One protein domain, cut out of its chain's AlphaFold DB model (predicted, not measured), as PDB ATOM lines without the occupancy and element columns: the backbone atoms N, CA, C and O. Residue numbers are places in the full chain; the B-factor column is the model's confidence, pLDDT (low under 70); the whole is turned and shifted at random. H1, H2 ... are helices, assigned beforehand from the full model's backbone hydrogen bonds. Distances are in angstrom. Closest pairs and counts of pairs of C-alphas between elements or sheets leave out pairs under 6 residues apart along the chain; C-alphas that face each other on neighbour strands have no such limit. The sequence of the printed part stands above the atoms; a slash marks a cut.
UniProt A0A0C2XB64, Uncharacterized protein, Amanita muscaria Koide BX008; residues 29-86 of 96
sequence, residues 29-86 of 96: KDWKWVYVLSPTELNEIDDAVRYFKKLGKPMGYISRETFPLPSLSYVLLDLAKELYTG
ATOM      1  N   LYS A  29     -20.784  13.784  43.587       77.50
ATOM      2  CA  LYS A  29     -20.629  14.431  44.904       77.50
ATOM      3  C   LYS A  29     -20.285  15.926  44.817       77.50
ATOM      4  O   LYS A  29     -20.510  16.653  45.781       77.50
ATOM      5  N   ASP A  30     -19.780  16.380  43.670       70.25
ATOM      6  CA  ASP A  30     -19.431  17.782  43.416       70.25
ATOM      7  C   ASP A  30     -20.663  18.613  42.994       70.25
ATOM      8  O   ASP A  30     -20.587  19.831  42.843       70.25
ATOM      9  N   TRP A  31     -21.826  17.962  42.863       67.81
ATOM     10  CA  TRP A  31     -23.108  18.523  42.440       67.81
ATOM     11  C   TRP A  31     -23.599  19.683  43.322       67.81
ATOM     12  O   TRP A  31     -24.182  19.467  44.387       67.81
ATOM     13  N   LYS A  32     -23.417  20.931  42.862       65.00
ATOM     14  CA  LYS A  32     -24.008  22.150  43.467       65.00
ATOM     15  C   LYS A  32     -24.304  23.275  42.455       65.00
ATOM     16  O   LYS A  32     -24.198  24.449  42.792       65.00
ATOM     17  N   TRP A  33     -24.658  22.961  41.207       78.31
ATOM     18  CA  TRP A  33     -24.678  23.959  40.112       78.31
ATOM     19  C   TRP A  33     -26.085  24.321  39.636       78.31
ATOM     20  O   TRP A  33     -26.430  24.201  38.459       78.31
ATOM     21  N   VAL A  34     -26.895  24.760  40.597       84.81
ATOM     22  CA  VAL A  34     -28.264  25.230  40.389       84.81
ATOM     23  C   VAL A  34     -28.269  26.751  40.459       84.81
ATOM     24  O   VAL A  34     -27.882  27.318  41.479       84.81
ATOM     25  N   TYR A  35     -28.722  27.407  39.394       89.38
ATOM     26  CA  TYR A  35     -29.017  28.835  39.430       89.38
ATOM     27  C   TYR A  35     -30.508  29.025  39.702       89.38
ATOM     28  O   TYR A  35     -31.357  28.604  38.917       89.38
ATOM     29  N   VAL A  36     -30.815  29.614  40.856       90.94
ATOM     30  CA  VAL A  36     -32.187  29.861  41.297       90.94
ATOM     31  C   VAL A  36     -32.580  31.268  40.875       90.94
ATOM     32  O   VAL A  36     -31.957  32.235  41.306       90.94
ATOM     33  N   LEU A  37     -33.623  31.360  40.050       92.25
ATOM     34  CA  LEU A  37     -34.183  32.634  39.617       92.25
ATOM     35  C   LEU A  37     -34.753  33.392  40.818       92.25
ATOM     36  O   LEU A  37     -35.523  32.852  41.616       92.25
ATOM     37  N   SER A  38     -34.383  34.660  40.930       93.19
ATOM     38  CA  SER A  38     -34.979  35.579  41.888       93.19
ATOM     39  C   SER A  38     -36.412  35.951  41.479       93.19
ATOM     40  O   SER A  38     -36.768  35.877  40.300       93.19
ATOM     41  N   PRO A  39     -37.245  36.438  42.420       93.50
ATOM     42  CA  PRO A  39     -38.580  36.944  42.090       93.50
ATOM     43  C   PRO A  39     -38.569  38.048  41.022       93.50
ATOM     44  O   PRO A  39     -39.485  38.140  40.211       93.50
ATOM     45  N   THR A  40     -37.524  38.879  40.994       94.25
ATOM     46  CA  THR A  40     -37.363  39.940  39.993       94.25
ATOM     47  C   THR A  40     -37.112  39.367  38.601       94.25
ATOM     48  O   THR A  40     -37.744  39.804  37.645       94.25
ATOM     49  N   GLU A  41     -36.242  38.363  38.487       94.44
ATOM     50  CA  GLU A  41     -35.937  37.701  37.210       94.44
ATOM     51  C   GLU A  41     -37.134  36.890  36.693       94.44
ATOM     52  O   GLU A  41     -37.373  36.843  35.490       94.44
ATOM     53  N   LEU A  42     -37.940  36.303  37.584       94.56
ATOM     54  CA  LEU A  42     -39.205  35.666  37.203       94.56
ATOM     55  C   LEU A  42     -40.197  36.680  36.622       94.56
ATOM     56  O   LEU A  42     -40.749  36.447  35.549       94.56
ATOM     57  N   ASN A  43     -40.374  37.828  37.285       95.50
ATOM     58  CA  ASN A  43     -41.230  38.902  36.772       95.50
ATOM     59  C   ASN A  43     -40.743  39.415  35.407       95.50
ATOM     60  O   ASN A  43     -41.549  39.669  34.514       95.50
ATOM     61  N   GLU A  44     -39.428  39.533  35.231       96.69
ATOM     62  CA  GLU A  44     -38.807  39.916  33.964       96.69
ATOM     63  C   GLU A  44     -39.116  38.906  32.843       96.69
ATOM     64  O   GLU A  44     -39.489  39.306  31.738       96.69
ATOM     65  N   ILE A  45     -39.030  37.600  33.125       95.50
ATOM     66  CA  ILE A  45     -39.416  36.544  32.175       95.50
ATOM     67  C   ILE A  45     -40.905  36.656  31.825       95.50
ATOM     68  O   ILE A  45     -41.260  36.598  30.644       95.50
ATOM     69  N   ASP A  46     -41.777  36.846  32.814       96.38
ATOM     70  CA  ASP A  46     -43.219  36.994  32.590       96.38
ATOM     71  C   ASP A  46     -43.545  38.212  31.714       96.38
ATOM     72  O   ASP A  46     -44.389  38.138  30.811       96.38
ATOM     73  N   ASP A  47     -42.855  39.330  31.928       97.62
ATOM     74  CA  ASP A  47     -42.969  40.528  31.100       97.62
ATOM     75  C   ASP A  47     -42.502  40.284  29.664       97.62
ATOM     76  O   ASP A  47     -43.221  40.641  28.721       97.62
ATOM     77  N   ALA A  48     -41.367  39.610  29.478       97.19
ATOM     78  CA  ALA A  48     -40.854  39.243  28.162       97.19
ATOM     79  C   ALA A  48     -41.811  38.299  27.415       97.19
ATOM     80  O   ALA A  48     -42.103  38.510  26.233       97.19
ATOM     81  N   VAL A  49     -42.388  37.308  28.106       96.88
ATOM     82  CA  VAL A  49     -43.409  36.404  27.552       96.88
ATOM     83  C   VAL A  49     -44.655  37.183  27.135       96.88
ATOM     84  O   VAL A  49     -45.173  36.977  26.031       96.88
ATOM     85  N   ARG A  50     -45.154  38.087  27.990       97.62
ATOM     86  CA  ARG A  50     -46.311  38.939  27.670       97.62
ATOM     87  C   ARG A  50     -46.030  39.840  26.472       97.62
ATOM     88  O   ARG A  50     -46.905  39.990  25.618       97.62
ATOM     89  N   TYR A  51     -44.839  40.424  26.397       97.62
ATOM     90  CA  TYR A  51     -44.412  41.257  25.278       97.62
ATOM     91  C   TYR A  51     -44.342  40.457  23.972       97.62
ATOM     92  O   TYR A  51     -45.016  40.818  23.007       97.62
ATOM     93  N   PHE A  52     -43.634  39.324  23.954       98.19
ATOM     94  CA  PHE A  52     -43.481  38.491  22.759       98.19
ATOM     95  C   PHE A  52     -44.826  37.978  22.229       98.19
ATOM     96  O   PHE A  52     -45.085  38.037  21.025       98.19
ATOM     97  N   LYS A  53     -45.732  37.551  23.121       96.62
ATOM     98  CA  LYS A  53     -47.092  37.129  22.741       96.62
ATOM     99  C   LYS A  53     -47.868  38.238  22.024       96.62
ATOM    100  O   LYS A  53     -48.557  37.954  21.048       96.62
ATOM    101  N   LYS A  54     -47.731  39.498  22.458       97.38
ATOM    102  CA  LYS A  54     -48.376  40.652  21.800       97.38
ATOM    103  C   LYS A  54     -47.833  40.920  20.396       97.38
ATOM    104  O   LYS A  54     -48.558  41.480  19.581       97.38
ATOM    105  N   LEU A  55     -46.596  40.515  20.093       96.75
ATOM    106  CA  LEU A  55     -46.016  40.664  18.753       96.75
ATOM    107  C   LEU A  55     -46.642  39.713  17.723       96.75
ATOM    108  O   LEU A  55     -46.458  39.928  16.526       96.75
ATOM    109  N   GLY A  56     -47.333  38.651  18.164       96.44
ATOM    110  CA  GLY A  56     -47.970  37.673  17.273       96.44
ATOM    111  C   GLY A  56     -46.989  36.931  16.359       96.44
ATOM    112  O   GLY A  56     -47.379  36.445  15.300       96.44
ATOM    113  N   LYS A  57     -45.702  36.876  16.728       95.75
ATOM    114  CA  LYS A  57     -44.649  36.253  15.919       95.75
ATOM    115  C   LYS A  57     -44.497  34.760  16.242       95.75
ATOM    116  O   LYS A  57     -44.689  34.362  17.390       95.75
ATOM    117  N   PRO A  58     -44.095  33.929  15.262       96.19
ATOM    118  CA  PRO A  58     -43.685  32.550  15.522       96.19
ATOM    119  C   PRO A  58     -42.488  32.474  16.480       96.19
ATOM    120  O   PRO A  58     -41.642  33.365  16.487       96.19
ATOM    121  N   MET A  59     -42.358  31.366  17.216       93.25
ATOM    122  CA  MET A  59     -41.321  31.167  18.245       93.25
ATOM    123  C   MET A  59     -39.879  31.392  17.750       93.25
ATOM    124  O   MET A  59     -39.042  31.891  18.491       93.25
ATOM    125  N   GLY A  60     -39.588  31.085  16.480       95.50
ATOM    126  CA  GLY A  60     -38.261  31.295  15.881       95.50
ATOM    127  C   GLY A  60     -37.822  32.762  15.778       95.50
ATOM    128  O   GLY A  60     -36.676  33.024  15.439       95.50
ATOM    129  N   TYR A  61     -38.710  33.714  16.076       96.38
ATOM    130  CA  TYR A  61     -38.399  35.142  16.128       96.38
ATOM    131  C   TYR A  61     -37.994  35.625  17.524       96.38
ATOM    132  O   TYR A  61     -37.924  36.836  17.722       96.38
ATOM    133  N   ILE A  62     -37.769  34.737  18.498       95.75
ATOM    134  CA  ILE A  62     -37.188  35.117  19.792       95.75
ATOM    135  C   ILE A  62     -35.773  35.665  19.564       95.75
ATOM    136  O   ILE A  62     -34.923  35.028  18.949       95.75
ATOM    137  N   SER A  63     -35.539  36.874  20.059       94.75
ATOM    138  CA  SER A  63     -34.296  37.639  19.947       94.75
ATOM    139  C   SER A  63     -34.211  38.611  21.124       94.75
ATOM    140  O   SER A  63     -35.177  38.745  21.877       94.75
ATOM    141  N   ARG A  64     -33.090  39.320  21.285       93.25
ATOM    142  CA  ARG A  64     -32.948  40.319  22.362       93.25
ATOM    143  C   ARG A  64     -33.956  41.460  22.227       93.25
ATOM    144  O   ARG A  64     -34.353  42.049  23.224       93.25
ATOM    145  N   GLU A  65     -34.377  41.746  21.001       95.00
ATOM    146  CA  GLU A  65     -35.322  42.804  20.669       95.00
ATOM    147  C   GLU A  65     -36.770  42.367  20.914       95.00
ATOM    148  O   GLU A  65     -37.599  43.157  21.357       95.00
ATOM    149  N   THR A  66     -37.093  41.107  20.621       96.19
ATOM    150  CA  THR A  66     -38.465  40.575  20.707       96.19
ATOM    151  C   THR A  66     -38.765  39.873  22.033       96.19
ATOM    152  O   THR A  66     -39.934  39.674  22.355       96.19
ATOM    153  N   PHE A  67     -37.739  39.517  22.805       97.06
ATOM    154  CA  PHE A  67     -37.827  38.884  24.120       97.06
ATOM    155  C   PHE A  67     -36.803  39.537  25.070       97.06
ATOM    156  O   PHE A  67     -35.728  38.984  25.320       97.06
ATOM    157  N   PRO A  68     -37.077  40.766  25.541       95.81
ATOM    158  CA  PRO A  68     -36.102  41.548  26.289       95.81
ATOM    159  C   PRO A  68     -35.907  40.997  27.704       95.81
ATOM    160  O   PRO A  68     -36.864  40.851  28.456       95.81
ATOM    161  N   LEU A  69     -34.647  40.756  28.068       96.94
ATOM    162  CA  LEU A  69     -34.213  40.354  29.408       96.94
ATOM    163  C   LEU A  69     -33.103  41.311  29.901       96.94
ATOM    164  O   LEU A  69     -31.924  40.938  29.890       96.94
ATOM    165  N   PRO A  70     -33.423  42.574  30.241       93.12
ATOM    166  CA  PRO A  70     -32.435  43.595  30.593       93.12
ATOM    167  C   PRO A  70     -31.498  43.238  31.754       93.12
ATOM    168  O   PRO A  70     -30.355  43.681  31.722       93.12
ATOM    169  N   SER A  71     -31.927  42.459  32.748       93.00
ATOM    170  CA  SER A  71     -31.069  42.003  33.855       93.00
ATOM    171  C   SER A  71     -30.624  40.562  33.660       93.00
ATOM    172  O   SER A  71     -29.424  40.271  33.700       93.00
ATOM    173  N   LEU A  72     -31.572  39.664  33.388       94.69
ATOM    174  CA  LEU A  72     -31.295  38.233  33.322       94.69
ATOM    175  C   LEU A  72     -30.369  37.862  32.149       94.69
ATOM    176  O   LEU A  72     -29.634  36.877  32.233       94.69
ATOM    177  N   SER A  73     -30.325  38.657  31.071       93.75
ATOM    178  CA  SER A  73     -29.423  38.385  29.939       93.75
ATOM    179  C   SER A  73     -27.943  38.363  30.323       93.75
ATOM    180  O   SER A  73     -27.203  37.542  29.779       93.75
ATOM    181  N   TYR A  74     -27.501  39.206  31.261       93.56
ATOM    182  CA  TYR A  74     -26.112  39.203  31.727       93.56
ATOM    183  C   TYR A  74     -25.782  37.911  32.472       93.56
ATOM    184  O   TYR A  74     -24.758  37.286  32.202       93.56
ATOM    185  N   VAL A  75     -26.695  37.458  33.331       92.44
ATOM    186  CA  VAL A  75     -26.512  36.218  34.086       92.44
ATOM    187  C   VAL A  75     -26.495  35.007  33.157       92.44
ATOM    188  O   VAL A  75     -25.611  34.160  33.261       92.44
ATOM    189  N   LEU A  76     -27.411  34.947  32.187       91.31
ATOM    190  CA  LEU A  76     -27.433  33.874  31.188       91.31
ATOM    191  C   LEU A  76     -26.149  33.835  30.347       91.31
ATOM    192  O   LEU A  76     -25.677  32.750  30.011       91.31
ATOM    193  N   LEU A  77     -25.566  34.991  30.019       90.75
ATOM    194  CA  LEU A  77     -24.285  35.052  29.310       90.75
ATOM    195  C   LEU A  77     -23.133  34.510  30.157       90.75
ATOM    196  O   LEU A  77     -22.271  33.812  29.623       90.75
ATOM    197  N   ASP A  78     -23.111  34.797  31.454       89.50
ATOM    198  CA  ASP A  78     -22.075  34.277  32.347       89.50
ATOM    199  C   ASP A  78     -22.229  32.768  32.579       89.50
ATOM    200  O   ASP A  78     -21.248  32.027  32.484       89.50
ATOM    201  N   LEU A  79     -23.463  32.286  32.740       88.06
ATOM    202  CA  LEU A  79     -23.769  30.853  32.781       88.06
ATOM    203  C   LEU A  79     -23.383  30.142  31.472       88.06
ATOM    204  O   LEU A  79     -22.871  29.022  31.499       88.06
ATOM    205  N   ALA A  80     -23.570  30.789  30.319       87.50
ATOM    206  CA  ALA A  80     -23.145  30.247  29.030       87.50
ATOM    207  C   ALA A  80     -21.614  30.149  28.913       87.50
ATOM    208  O   ALA A  80     -21.115  29.175  28.353       87.50
ATOM    209  N   LYS A  81     -20.851  31.106  29.462       86.31
ATOM    210  CA  LYS A  81     -19.377  31.021  29.499       86.31
ATOM    211  C   LYS A  81     -18.911  29.822  30.326       86.31
ATOM    212  O   LYS A  81     -18.092  29.044  29.843       86.31
ATOM    213  N   GLU A  82     -19.488  29.627  31.515       81.81
ATOM    214  CA  GLU A  82     -19.233  28.459  32.379       81.81
ATOM    215  C   GLU A  82     -19.516  27.123  31.668       81.81
ATOM    216  O   GLU A  82     -18.883  26.107  31.965       81.81
ATOM    217  N   LEU A  83     -20.431  27.119  30.698       83.44
ATOM    218  CA  LEU A  83     -20.743  25.954  29.875       83.44
ATOM    219  C   LEU A  83     -19.580  25.574  28.945       83.44
ATOM    220  O   LEU A  83     -19.278  24.395  28.803       83.44
ATOM    221  N   TYR A  84     -18.890  26.554  28.354       78.06
ATOM    222  CA  TYR A  84     -17.775  26.306  27.430       78.06
ATOM    223  C   TYR A  84     -16.424  26.122  28.121       78.06
ATOM    224  O   TYR A  84     -15.587  25.369  27.632       78.06
ATOM    225  N   THR A  85     -16.185  26.829  29.226       79.56
ATOM    226  CA  THR A  85     -14.866  26.852  29.887       79.56
ATOM    227  C   THR A  85     -14.833  26.096  31.209       79.56
ATOM    228  O   THR A  85     -13.760  25.876  31.767       79.56
ATOM    229  N   GLY A  86     -16.003  25.748  31.739       81.19
ATOM    230  CA  GLY A  86     -16.176  25.144  33.049       81.19
ATOM    231  C   GLY A  86     -16.650  23.696  32.958       81.19
ATOM    232  O   GLY A  86     -16.032  22.844  32.325       81.19
TER     233      GLY A  86
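AT A GLANCE: This is residues 29 to 86 of the 96 residues of an uncharacterized protein of Amanita muscaria Koide BX008 (UniProt A0A0C2XB64). Two helices make an L: H1 and H2 come near each other by their first turns and run off from that corner on separate lines. A long link, residues 55 to 71, leaves the far end of H1 and folds back beside it to the corner, while at the two ends of the printed part residues 29 to 34 and residues 80 to 86, of which 80 to 85 belong to H2, stick out. The printed part has 58 residues with two named helices, H1 then H2, and no named strand; its class is all helix. The whole is loose, with a radius of gyration of the C-alphas of 13.9 A, and elongated, spanning 45 by 25 by 18 A.

HOW THE PARTS SIT: Residues 29 to 34 stand free, before H1, residues 39 to 54. A long link of 17 residues joins it to H2, residues 72 to 85. H1 and H2 are close but not clearly touching, with 2 pairs of C-alphas within 8 A; the closest C-alphas, those of Glu 41 and Leu 72, are 6.1 A apart. Their lines are about perpendicular, at 77 degrees, and their centres are 19.6 A apart. In H1 and H2 every O i to N i+4 pair is within hydrogen-bond range.

IN THESE COORDINATES: H1 begins at C-alpha 39, (-38.580, 36.944, 42.090), and ends at C-alpha 54, (-48.376, 40.652, 21.800), a length of 22.8 A. H2 measures 20.3 A from C-alpha 72 to C-alpha 85 at (-14.866, 26.852, 29.887).

THE WHOLE: The two C-alphas farthest apart are those of Lys 29 and Gly 56, 45.3 A. Without the stretches that stand free, the body of 45 residues spans 30 by 19 by 14 A. The printed part has no cut. The mean pLDDT of the printed part is 91.1, and residues 31 to 32 are under 70.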